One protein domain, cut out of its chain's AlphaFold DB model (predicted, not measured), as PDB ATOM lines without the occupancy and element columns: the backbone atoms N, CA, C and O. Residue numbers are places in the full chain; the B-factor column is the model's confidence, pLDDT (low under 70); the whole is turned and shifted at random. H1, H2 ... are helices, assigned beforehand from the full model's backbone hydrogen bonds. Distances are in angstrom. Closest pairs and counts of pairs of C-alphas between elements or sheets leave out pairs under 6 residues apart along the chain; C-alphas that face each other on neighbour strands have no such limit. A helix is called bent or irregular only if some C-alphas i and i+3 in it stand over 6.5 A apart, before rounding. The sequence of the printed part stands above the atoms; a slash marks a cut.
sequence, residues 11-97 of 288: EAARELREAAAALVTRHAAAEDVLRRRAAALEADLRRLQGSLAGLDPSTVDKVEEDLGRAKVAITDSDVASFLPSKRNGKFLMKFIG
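Overview. This is residues 11 to 97 of the 288 residues of an uncharacterized protein of Panicum miliaceum (UniProt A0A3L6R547). What is the main picture? A long helix, H1, and a shorter one, H2, that folds back beside its last part make a lopsided hairpin; residues 11 to 30 of H1 stick out, and the small H4 stands free at the end of an extended stretch. What is it built of? The printed part has 87 residues with four named helices, H1, H2, H3 and H4 along the chain, and no named strand: all helix. How spread out is it? It is extended, with a radius of gyration of the C-alphas of 19.8 A and spans of 70 by 31 by 19 A.

Arrangement. What touches the longest helix? H1, residues 11 to 54, and H2, residues 57 to 76, form a helical hairpin and only just touch, with 3 pairs of C-alphas within 8 A, the closest Leu 52 and Val 60 at 6.3 A. H1 touches with residues 45 to 52 alone, H2 with residues 60 to 67 alone; they run opposite ways at a shallow tilt of 15 degrees. Where are the small helices? H3, residues 78 to 81, is close to but not clearly touching H1, the closest C-alphas being Ala 38 and Val 79, 7.2 A, and H2, Ile 74 and Ala 80, 6.1 A. H4, residues 90 to 95, is apart from H1, H2 and H3. Are the helix backbones whole? Every O i to N i+4 pair is within hydrogen-bond range in H4, against 38 of 40 in H1 and 15 of 16 in H2; H3 is too short for such a pair.

Along the chain. Where does H1 run? From C-alpha 11 at (142.230, 252.000, 327.353) to C-alpha 54 at (81.318, 255.690, 300.206), 66.8 A; it is irregular, but only just, with C-alphas 51 and 54 6.7 A apart. How long are the others? H2 spans 28.1 A, H3 6.2 A and H4 9.0 A, ending at C-alpha 95 (107.830, 232.776, 327.347).

Size, cuts and confidence. How large is it, and is it cut? The two C-alphas farthest apart, Glu 11 and Asp 56, are 69.6 A apart, and the printed part has no cut. Which links are long? The links H1 to H2 and H2 to H3 are tight, and H3 to H4 is short. Where is confidence low? The pLDDT is under 70 at residue 76 and residues 84 to 89; the mean of the printed part is 80.8.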
ATOM      1  N   GLU A  11     142.934 250.769 327.722       93.25
ATOM      2  CA  GLU A  11     142.230 252.000 327.353       93.25
ATOM      3  C   GLU A  11     141.631 251.899 325.941       93.25
ATOM      4  O   GLU A  11     140.421 252.058 325.787       93.25
ATOM      5  N   ALA A  12     142.409 251.460 324.947       92.44
ATOM      6  CA  ALA A  12     141.914 251.225 323.586       92.44
ATOM      7  C   ALA A  12     140.766 250.193 323.531       92.44
ATOM      8  O   ALA A  12     139.802 250.351 322.780       92.44
ATOM      9  N   ALA A  13     140.821 249.136 324.352       91.31
ATOM     10  CA  ALA A  13     139.737 248.158 324.451       91.31
ATOM     11  C   ALA A  13     138.452 248.753 325.060       91.31
ATOM     12  O   ALA A  13     137.346 248.382 324.652       91.31
ATOM     13  N   ARG A  14     138.576 249.676 326.025       94.12
ATOM     14  CA  ARG A  14     137.430 250.411 326.588       94.12
ATOM     15  C   ARG A  14     136.823 251.352 325.560       94.12
ATOM     16  O   ARG A  14     135.616 251.281 325.357       94.12
ATOM     17  N   GLU A  15     137.643 252.133 324.863       95.69
ATOM     18  CA  GLU A  15     137.186 253.021 323.789       95.69
ATOM     19  C   GLU A  15     136.440 252.244 322.700       95.69
ATOM     20  O   GLU A  15     135.347 252.636 322.291       95.69
ATOM     21  N   LEU A  16     136.965 251.085 322.279       95.00
ATOM     22  CA  LEU A  16     136.302 250.231 321.294       95.00
ATOM     23  C   LEU A  16     134.948 249.711 321.801       95.00
ATOM     24  O   LEU A  16     133.967 249.688 321.054       95.00
ATOM     25  N   ARG A  17     134.874 249.302 323.071       94.56
ATOM     26  CA  ARG A  17     133.624 248.851 323.698       94.56
ATOM     27  C   ARG A  17     132.600 249.981 323.789       94.56
ATOM     28  O   ARG A  17     131.422 249.744 323.524       94.56
ATOM     29  N   GLU A  18     133.024 251.184 324.158       96.06
ATOM     30  CA  GLU A  18     132.161 252.364 324.234       96.06
ATOM     31  C   GLU A  18     131.676 252.791 322.847       96.06
ATOM     32  O   GLU A  18     130.481 253.024 322.662       96.06
ATOM     33  N   ALA A  19     132.557 252.782 321.844       94.50
ATOM     34  CA  ALA A  19     132.196 253.030 320.452       94.50
ATOM     35  C   ALA A  19     131.179 251.996 319.934       94.50
ATOM     36  O   ALA A  19     130.189 252.366 319.296       94.50
ATOM     37  N   ALA A  20     131.364 250.712 320.257       91.88
ATOM     38  CA  ALA A  20     130.410 249.658 319.919       91.88
ATOM     39  C   ALA A  20     129.053 249.860 320.619       91.88
ATOM     40  O   ALA A  20     128.006 249.754 319.977       91.88
ATOM     41  N   ALA A  21     129.044 250.212 321.908       91.69
ATOM     42  CA  ALA A  21     127.816 250.503 322.650       91.69
ATOM     43  C   ALA A  21     127.079 251.739 322.096       91.69
ATOM     44  O   ALA A  21     125.849 251.735 321.961       91.69
ATOM     45  N   ALA A  22     127.822 252.777 321.707       93.44
ATOM     46  CA  ALA A  22     127.275 253.967 321.067       93.44
ATOM     47  C   ALA A  22     126.668 253.645 319.692       93.44
ATOM     48  O   ALA A  22     125.585 254.138 319.369       93.44
ATOM     49  N   LEU A  23     127.313 252.780 318.901       92.00
ATOM     50  CA  LEU A  23     126.782 252.313 317.619       92.00
ATOM     51  C   LEU A  23     125.472 251.534 317.799       92.00
ATOM     52  O   LEU A  23     124.500 251.824 317.104       92.00
ATOM     53  N   VAL A  24     125.418 250.605 318.759       88.50
ATOM     54  CA  VAL A  24     124.195 249.851 319.091       88.50
ATOM     55  C   VAL A  24     123.060 250.797 319.483       88.50
ATOM     56  O   VAL A  24     121.944 250.662 318.984       88.50
ATOM     57  N   THR A  25     123.350 251.801 320.314       89.81
ATOM     58  CA  THR A  25     122.357 252.796 320.748       89.81
ATOM     59  C   THR A  25     121.837 253.629 319.574       89.81
ATOM     60  O   THR A  25     120.629 253.821 319.431       89.81
ATOM     61  N   ARG A  26     122.728 254.093 318.686       90.38
ATOM     62  CA  ARG A  26     122.345 254.838 317.473       90.38
ATOM     63  C   ARG A  26     121.500 253.989 316.529       90.38
ATOM     64  O   ARG A  26     120.504 254.482 316.003       90.38
ATOM     65  N   HIS A  27     121.870 252.725 316.339       85.25
ATOM     66  CA  HIS A  27     121.110 251.791 315.517       85.25
ATOM     67  C   HIS A  27     119.708 251.568 316.092       85.25
ATOM     68  O   HIS A  27     118.728 251.707 315.367       85.25
ATOM     69  N   ALA A  28     119.591 251.322 317.401       79.94
ATOM     70  CA  ALA A  28     118.302 251.168 318.076       79.94
ATOM     71  C   ALA A  28     117.404 252.408 317.903       79.94
ATOM     72  O   ALA A  28     116.231 252.280 317.552       79.94
ATOM     73  N   ALA A  29     117.961 253.614 318.059       86.75
ATOM     74  CA  ALA A  29     117.219 254.856 317.848       86.75
ATOM     75  C   ALA A  29     116.747 255.020 316.390       86.75
ATOM     76  O   ALA A  29     115.604 255.415 316.148       86.75
ATOM     77  N   ALA A  30     117.600 254.695 315.413       86.88
ATOM     78  CA  ALA A  30     117.243 254.733 313.996       86.88
ATOM     79  C   ALA A  30     116.144 253.711 313.651       86.88
ATOM     80  O   ALA A  30     115.192 254.041 312.936       86.88
ATOM     81  N   GLU A  31     116.223 252.496 314.203       81.56
ATOM     82  CA  GLU A  31     115.173 251.487 314.061       81.56
ATOM     83  C   GLU A  31     113.839 251.956 314.649       81.56
ATOM     84  O   GLU A  31     112.794 251.750 314.036       81.56
ATOM     85  N   ASP A  32     113.842 252.614 315.809       83.50
ATOM     86  CA  ASP A  32     112.614 253.114 316.431       83.50
ATOM     87  C   ASP A  32     111.943 254.211 315.600       83.50
ATOM     88  O   ASP A  32     110.713 254.252 315.499       83.50
ATOM     89  N   VAL A  33     112.730 255.070 314.947       88.12
ATOM     90  CA  VAL A  33     112.206 256.049 313.982       88.12
ATOM     91  C   VAL A  33     111.527 255.337 312.808       88.12
ATOM     92  O   VAL A  33     110.412 255.705 312.430       88.12
ATOM     93  N   LEU A  34     112.157 254.292 312.263       84.75
ATOM     94  CA  LEU A  34     111.583 253.463 311.197       84.75
ATOM     95  C   LEU A  34     110.297 252.752 311.650       84.75
ATOM     96  O   LEU A  34     109.304 252.790 310.923       84.75
ATOM     97  N   ARG A  35     110.261 252.189 312.867       82.81
ATOM     98  CA  ARG A  35     109.067 251.545 313.453       82.81
ATOM     99  C   ARG A  35     107.893 252.510 313.583       82.81
ATOM    100  O   ARG A  35     106.776 252.168 313.201       82.81
ATOM    101  N   ARG A  36     108.126 253.730 314.083       85.69
ATOM    102  CA  ARG A  36     107.066 254.751 314.205       85.69
ATOM    103  C   ARG A  36     106.505 255.147 312.842       85.69
ATOM    104  O   ARG A  36     105.291 255.231 312.689       85.69
ATOM    105  N   ARG A  37     107.376 255.345 311.845       87.50
ATOM    106  CA  ARG A  37     106.962 255.658 310.467       87.50
ATOM    107  C   ARG A  37     106.163 254.518 309.838       87.50
ATOM    108  O   ARG A  37     105.125 254.771 309.236       87.50
ATOM    109  N   ALA A  38     106.607 253.276 310.019       83.25
ATOM    110  CA  ALA A  38     105.903 252.095 309.530       83.25
ATOM    111  C   ALA A  38     104.512 251.946 310.179       83.25
ATOM    112  O   ALA A  38     103.537 251.659 309.486       83.25
ATOM    113  N   ALA A  39     104.399 252.200 311.488       83.38
ATOM    114  CA  ALA A  39     103.125 252.177 312.205       83.38
ATOM    115  C   ALA A  39     102.159 253.286 311.747       83.38
ATOM    116  O   ALA A  39     100.969 253.019 311.586       83.38
ATOM    117  N   ALA A  40     102.664 254.501 311.505       87.75
ATOM    118  CA  ALA A  40     101.866 255.606 310.970       87.75
ATOM    119  C   ALA A  40     101.322 255.277 309.571       87.75
ATOM    120  O   ALA A  40     100.120 255.363 309.341       87.75
ATOM    121  N   LEU A  41     102.188 254.780 308.681       85.50
ATOM    122  CA  LEU A  41     101.797 254.371 307.333       85.50
ATOM    123  C   LEU A  41     100.737 253.259 307.351       85.50
ATOM    124  O   LEU A  41      99.779 253.303 306.585       85.50
ATOM    125  N   GLU A  42     100.860 252.265 308.239       82.75
ATOM    126  CA  GLU A  42      99.838 251.217 308.373       82.75
ATOM    127  C   GLU A  42      98.493 251.776 308.872       82.75
ATOM    128  O   GLU A  42      97.437 251.332 308.412       82.75
ATOM    129  N   ALA A  43      98.513 252.747 309.789       86.00
ATOM    130  CA  ALA A  43      97.304 253.410 310.273       86.00
ATOM    131  C   ALA A  43      96.606 254.205 309.155       86.00
ATOM    132  O   ALA A  43      95.389 254.087 308.997       86.00
ATOM    133  N   ASP A  44      97.373 254.924 308.334       87.12
ATOM    134  CA  ASP A  44      96.859 255.675 307.186       87.12
ATOM    135  C   ASP A  44      96.241 254.748 306.137       87.12
ATOM    136  O   ASP A  44      95.116 254.979 305.690       87.12
ATOM    137  N   LEU A  45      96.911 253.636 305.807       83.31
ATOM    138  CA  LEU A  45      96.365 252.629 304.892       83.31
ATOM    139  C   LEU A  45      95.037 252.058 305.409       83.31
ATOM    140  O   LEU A  45      94.096 251.903 304.636       83.31
ATOM    141  N   ARG A  46      94.920 251.772 306.714       83.00
ATOM    142  CA  ARG A  46      93.657 251.296 307.314       83.00
ATOM    143  C   ARG A  46      92.557 252.352 307.266       83.00
ATOM    144  O   ARG A  46      91.402 252.014 307.021       83.00
ATOM    145  N   ARG A  47      92.904 253.621 307.486       86.12
ATOM    146  CA  ARG A  47      91.956 254.736 307.396       86.12
ATOM    147  C   ARG A  47      91.442 254.918 305.967       86.12
ATOM    148  O   ARG A  47      90.240 255.100 305.779       86.12
ATOM    149  N   LEU A  48      92.325 254.807 304.974       82.88
ATOM    150  CA  LEU A  48      91.959 254.828 303.556       82.88
ATOM    151  C   LEU A  48      91.031 253.657 303.198       82.88
ATOM    152  O   LEU A  48      90.024 253.882 302.536       82.88
ATOM    153  N   GLN A  49      91.286 252.446 303.715       82.25
ATOM    154  CA  GLN A  49      90.363 251.307 303.551       82.25
ATOM    155  C   GLN A  49      88.977 251.582 304.135       82.25
ATOM    156  O   GLN A  49      87.977 251.284 303.494       82.25
ATOM    157  N   GLY A  50      88.902 252.160 305.337       80.81
ATOM    158  CA  GLY A  50      87.618 252.500 305.961       80.81
ATOM    159  C   GLY A  50      86.850 253.596 305.214       80.81
ATOM    160  O   GLY A  50      85.624 253.608 305.235       80.81
ATOM    161  N   SER A  51      87.563 254.483 304.517       80.81
ATOM    162  CA  SER A  51      86.975 255.581 303.736       80.81
ATOM    163  C   SER A  51      86.442 255.124 302.371       80.81
ATOM    164  O   SER A  51      85.732 255.873 301.704       80.81
ATOM    165  N   LEU A  52      86.757 253.892 301.959       76.50
ATOM    166  CA  LEU A  52      86.374 253.330 300.664       76.50
ATOM    167  C   LEU A  52      84.879 252.970 300.574       76.50
ATOM    168  O   LEU A  52      84.351 252.831 299.476       76.50
ATOM    169  N   ALA A  53      84.182 252.874 301.711       71.62
ATOM    170  CA  ALA A  53      82.778 252.457 301.797       71.62
ATOM    171  C   ALA A  53      81.762 253.440 301.170       71.62
ATOM    172  O   ALA A  53      80.582 253.108 301.095       71.62
ATOM    173  N   GLY A  54      82.192 254.637 300.746       71.19
ATOM    174  CA  GLY A  54      81.318 255.690 300.206       71.19
ATOM    175  C   GLY A  54      81.609 256.127 298.764       71.19
ATOM    176  O   GLY A  54      81.072 257.146 298.342       71.19
ATOM    177  N   LEU A  55      82.478 255.424 298.028       77.75
ATOM    178  CA  LEU A  55      82.893 255.797 296.666       77.75
ATOM    179  C   LEU A  55      82.171 254.975 295.584       77.75
ATOM    180  O   LEU A  55      81.668 253.885 295.846       77.75
ATOM    181  N   ASP A  56      82.157 255.496 294.353       77.12
ATOM    182  CA  ASP A  56      81.618 254.795 293.180       77.12
ATOM    183  C   ASP A  56      82.397 253.488 292.903       77.12
ATOM    184  O   ASP A  56      83.635 253.501 293.006       77.12
ATOM    185  N   PRO A  57      81.724 252.383 292.514       74.81
ATOM    186  CA  PRO A  57      82.341 251.063 292.359       74.81
ATOM    187  C   PRO A  57      83.576 251.043 291.446       74.81
ATOM    188  O   PRO A  57      84.528 250.316 291.717       74.81
ATOM    189  N   SER A  58      83.616 251.876 290.398       74.38
ATOM    190  CA  SER A  58      84.751 251.910 289.461       74.38
ATOM    191  C   SER A  58      86.025 252.522 290.065       74.38
ATOM    192  O   SER A  58      87.142 252.072 289.792       74.38
ATOM    193  N   THR A  59      85.867 253.540 290.914       76.81
ATOM    194  CA  THR A  59      86.953 254.169 291.681       76.81
ATOM    195  C   THR A  59      87.403 253.304 292.850       76.81
ATOM    196  O   THR A  59      88.597 253.274 293.146       76.81
ATOM    197  N   VAL A  60      86.471 252.586 293.482       78.81
ATOM    198  CA  VAL A  60      86.756 251.647 294.576       78.81
ATOM    199  C   VAL A  60      87.706 250.553 294.099       78.81
ATOM    200  O   VAL A  60      88.764 250.388 294.700       78.81
ATOM    201  N   ASP A  61      87.406 249.898 292.972       74.38
ATOM    202  CA  ASP A  61      88.235 248.812 292.428       74.38
ATOM    203  C   ASP A  61      89.679 249.259 292.137       74.38
ATOM    204  O   ASP A  61      90.642 248.542 292.422       74.38
ATOM    205  N   LYS A  62      89.850 250.468 291.586       80.12
ATOM    206  CA  LYS A  62      91.173 251.003 291.236       80.12
ATOM    207  C   LYS A  62      91.984 251.381 292.476       80.12
ATOM    208  O   LYS A  62      93.162 251.044 292.568       80.12
ATOM    209  N   VAL A  63      91.352 252.055 293.437       80.12
ATOM    210  CA  VAL A  63      92.002 252.434 294.699       80.12
ATOM    211  C   VAL A  63      92.316 251.195 295.537       80.12
ATOM    212  O   VAL A  63      93.371 251.140 296.164       80.12
ATOM    213  N   GLU A  64      91.459 250.175 295.521       79.62
ATOM    214  CA  GLU A  64      91.713 248.902 296.194       79.62
ATOM    215  C   GLU A  64      92.878 248.132 295.550       79.62
ATOM    216  O   GLU A  64      93.714 247.581 296.274       79.62
ATOM    217  N   GLU A  65      93.009 248.153 294.217       80.00
ATOM    218  CA  GLU A  65      94.174 247.589 293.522       80.00
ATOM    219  C   GLU A  65      95.470 248.327 293.899       80.00
ATOM    220  O   GLU A  65      96.463 247.683 294.257       80.00
ATOM    221  N   ASP A  66      95.472 249.661 293.855       79.94
ATOM    222  CA  ASP A  66      96.647 250.482 294.169       79.94
ATOM    223  C   ASP A  66      97.055 250.347 295.641       79.94
ATOM    224  O   ASP A  66      98.237 250.192 295.969       79.94
ATOM    225  N   LEU A  67      96.073 250.304 296.542       81.56
ATOM    226  CA  LEU A  67      96.289 250.048 297.958       81.56
ATOM    227  C   LEU A  67      96.807 248.623 298.202       81.56
ATOM    228  O   LEU A  67      97.718 248.418 299.010       81.56
ATOM    229  N   GLY A  68      96.266 247.633 297.490       77.19
ATOM    230  CA  GLY A  68      96.750 246.257 297.503       77.19
ATOM    231  C   GLY A  68      98.208 246.170 297.055       77.19
ATOM    232  O   GLY A  68      99.029 245.543 297.729       77.19
ATOM    233  N   ARG A  69      98.565 246.874 295.978       81.44
ATOM    234  CA  ARG A  69      99.933 246.970 295.456       81.44
ATOM    235  C   ARG A  69     100.881 247.634 296.454       81.44
ATOM    236  O   ARG A  69     101.963 247.102 296.694       81.44
ATOM    237  N   ALA A  70     100.469 248.735 297.083       78.75
ATOM    238  CA  ALA A  70     101.247 249.407 298.122       78.75
ATOM    239  C   ALA A  70     101.472 248.496 299.342       78.75
ATOM    240  O   ALA A  70     102.587 248.378 299.849       78.75
ATOM    241  N   LYS A  71     100.437 247.772 299.778       77.25
ATOM    242  CA  LYS A  71     100.512 246.838 300.910       77.25
ATOM    243  C   LYS A  71     101.428 245.646 300.627       77.25
ATOM    244  O   LYS A  71     102.186 245.240 301.509       77.25
ATOM    245  N   VAL A  72     101.394 245.109 299.405       75.56
ATOM    246  CA  VAL A  72     102.324 244.065 298.948       75.56
ATOM    247  C   VAL A  72     103.752 244.605 298.907       75.56
ATOM    248  O   VAL A  72     104.635 243.988 299.491       75.56
ATOM    249  N   ALA A  73     103.973 245.791 298.331       76.94
ATOM    250  CA  ALA A  73     105.297 246.411 298.263       76.94
ATOM    251  C   ALA A  73     105.920 246.635 299.654       76.94
ATOM    252  O   ALA A  73     107.112 246.405 299.840       76.94
ATOM    253  N   ILE A  74     105.115 247.014 300.651       75.50
ATOM    254  CA  ILE A  74     105.571 247.174 302.040       75.50
ATOM    255  C   ILE A  74     105.865 245.814 302.697       75.50
ATOM    256  O   ILE A  74     106.823 245.694 303.457       75.50
ATOM    257  N   THR A  75     105.059 244.785 302.419       70.38
ATOM    258  CA  THR A  75     105.195 243.451 303.041       70.38
ATOM    259  C   THR A  75     106.357 242.637 302.452       70.38
ATOM    260  O   THR A  75     107.003 241.854 303.162       70.38
ATOM    261  N   ASP A  76     106.639 242.832 301.165       67.69
ATOM    262  CA  ASP A  76     107.732 242.168 300.450       67.69
ATOM    263  C   ASP A  76     109.086 242.867 300.648       67.69
ATOM    264  O   ASP A  76     110.127 242.237 300.447       67.69
ATOM    265  N   SER A  77     109.070 244.129 301.085       70.81
ATOM    266  CA  SER A  77     110.243 244.943 301.413       70.81
ATOM    267  C   SER A  77     110.771 244.681 302.832       70.81
ATOM    268  O   SER A  77     110.038 244.240 303.721       70.81
ATOM    269  N   ASP A  78     112.033 245.050 303.072       71.75
ATOM    270  CA  ASP A  78     112.674 245.050 304.394       71.75
ATOM    271  C   ASP A  78     111.912 245.903 305.421       71.75
ATOM    272  O   ASP A  78     112.056 245.708 306.624       71.75
ATOM    273  N   VAL A  79     111.030 246.797 304.961       73.81
ATOM    274  CA  VAL A  79     110.120 247.587 305.805       73.81
ATOM    275  C   VAL A  79     109.205 246.698 306.666       73.81
ATOM    276  O   VAL A  79     108.786 247.100 307.754       73.81
ATOM    277  N   ALA A  80     108.934 245.459 306.241       73.81
ATOM    278  CA  ALA A  80     108.047 244.538 306.943       73.81
ATOM    279  C   ALA A  80     108.507 244.146 308.364       73.81
ATOM    280  O   ALA A  80     107.669 243.720 309.165       73.81
ATOM    281  N   SER A  81     109.797 244.282 308.705       72.44
ATOM    282  CA  SER A  81     110.329 243.991 310.056       72.44
ATOM    283  C   SER A  81     110.003 245.104 311.041       72.44
ATOM    284  O   SER A  81     109.896 244.854 312.243       72.44
ATOM    285  N   PHE A  82     109.839 246.325 310.531       75.06
ATOM    286  CA  PHE A  82     109.525 247.512 311.316       75.06
ATOM    287  C   PHE A  82     108.021 247.695 311.516       75.06
ATOM    288  O   PHE A  82     107.614 248.461 312.390       75.06
ATOM    289  N   LEU A  83     107.191 246.981 310.746       73.81
ATOM    290  CA  LEU A  83     105.752 246.958 310.974       73.81
ATOM    291  C   LEU A  83     105.434 246.396 312.367       73.81
ATOM    292  O   LEU A  83     106.059 245.416 312.795       73.81
ATOM    293  N   PRO A  84     104.428 246.959 313.060       67.62
ATOM    294  CA  PRO A  84     104.007 246.446 314.350       67.62
ATOM    295  C   PRO A  84     103.649 244.956 314.242       67.62
ATOM    296  O   PRO A  84     102.897 244.513 313.364       67.62
ATOM    297  N   SER A  85     104.229 244.152 315.139       63.56
ATOM    298  CA  SER A  85     103.951 242.716 315.175       63.56
ATOM    299  C   SER A  85     102.453 242.481 315.400       63.56
ATOM    300  O   SER A  85     101.778 243.243 316.100       63.56
ATOM    301  N   LYS A  86     101.903 241.413 314.808       65.88
ATOM    302  CA  LYS A  86     100.562 240.969 315.209       65.88
ATOM    303  C   LYS A  86     100.623 240.641 316.699       65.88
ATOM    304  O   LYS A  86     101.564 239.989 317.132       65.88
ATOM    305  N   ARG A  87      99.618 241.075 317.464       60.81
ATOM    306  CA  ARG A  87      99.538 240.849 318.913       60.81
ATOM    307  C   ARG A  87      99.787 239.364 319.212       60.81
ATOM    308  O   ARG A  87      98.983 238.515 318.828       60.81
ATOM    309  N   ASN A  88     100.924 239.062 319.837       65.12
ATOM    310  CA  ASN A  88     101.331 237.692 320.130       65.12
ATOM    311  C   ASN A  88     100.302 237.011 321.040       65.12
ATOM    312  O   ASN A  88      99.754 237.630 321.956       65.12
ATOM    313  N   GLY A  89     100.037 235.725 320.794       69.38
ATOM    314  CA  GLY A  89      99.171 234.927 321.661       69.38
ATOM    315  C   GLY A  89      99.727 234.832 323.087       69.38
ATOM    316  O   GLY A  89     100.934 234.953 323.302       69.38
ATOM    317  N   LYS A  90      98.849 234.563 324.066       79.00
ATOM    318  CA  LYS A  90      99.193 234.511 325.503       79.00
ATOM    319  C   LYS A  90     100.407 233.619 325.808       79.00
ATOM    320  O   LYS A  90     101.204 233.958 326.672       79.00
ATOM    321  N   PHE A  91     100.557 232.507 325.082       78.19
ATOM    322  CA  PHE A  91     101.692 231.591 325.221       78.19
ATOM    323  C   PHE A  91     103.027 232.266 324.880       78.19
ATOM    324  O   PHE A  91     103.919 232.324 325.718       78.19
ATOM    325  N   LEU A  92     103.149 232.829 323.675       74.31
ATOM    326  CA  LEU A  92     104.401 233.431 323.212       74.31
ATOM    327  C   LEU A  92     104.775 234.653 324.060       74.31
ATOM    328  O   LEU A  92     105.938 234.829 324.410       74.31
ATOM    329  N   MET A  93     103.769 235.431 324.473       77.88
ATOM    330  CA  MET A  93     103.960 236.554 325.389       77.88
ATOM    331  C   MET A  93     104.531 236.109 326.745       77.88
ATOM    332  O   MET A  93     105.368 236.809 327.300       77.88
ATOM    333  N   LYS A  94     104.117 234.944 327.267       82.69
ATOM    334  CA  LYS A  94     104.579 234.434 328.569       82.69
ATOM    335  C   LYS A  94     106.032 233.948 328.548       82.69
ATOM    336  O   LYS A  94     106.703 234.060 329.565       82.69
ATOM    337  N   PHE A  95     106.500 233.395 327.428       80.06
ATOM    338  CA  PHE A  95     107.830 232.776 327.347       80.06
ATOM    339  C   PHE A  95     108.889 233.643 326.664       80.06
ATOM    340  O   PHE A  95     110.056 233.546 327.021       80.06
ATOM    341  N   ILE A  96     108.505 234.463 325.682       75.38
ATOM    342  CA  ILE A  96     109.452 235.203 324.831       75.38
ATOM    343  C   ILE A  96     109.152 236.714 324.814       75.38
ATOM    344  O   ILE A  96     110.007 237.518 324.458       75.38
ATOM    345  N   GLY A  97     107.947 237.128 325.224       72.56
ATOM    346  CA  GLY A  97     107.531 238.532 325.222       72.56
ATOM    347  C   GLY A  97     107.056 239.036 323.846       72.56
ATOM    348  O   GLY A  97     106.632 238.247 322.988       72.56
TER     349      GLY A  97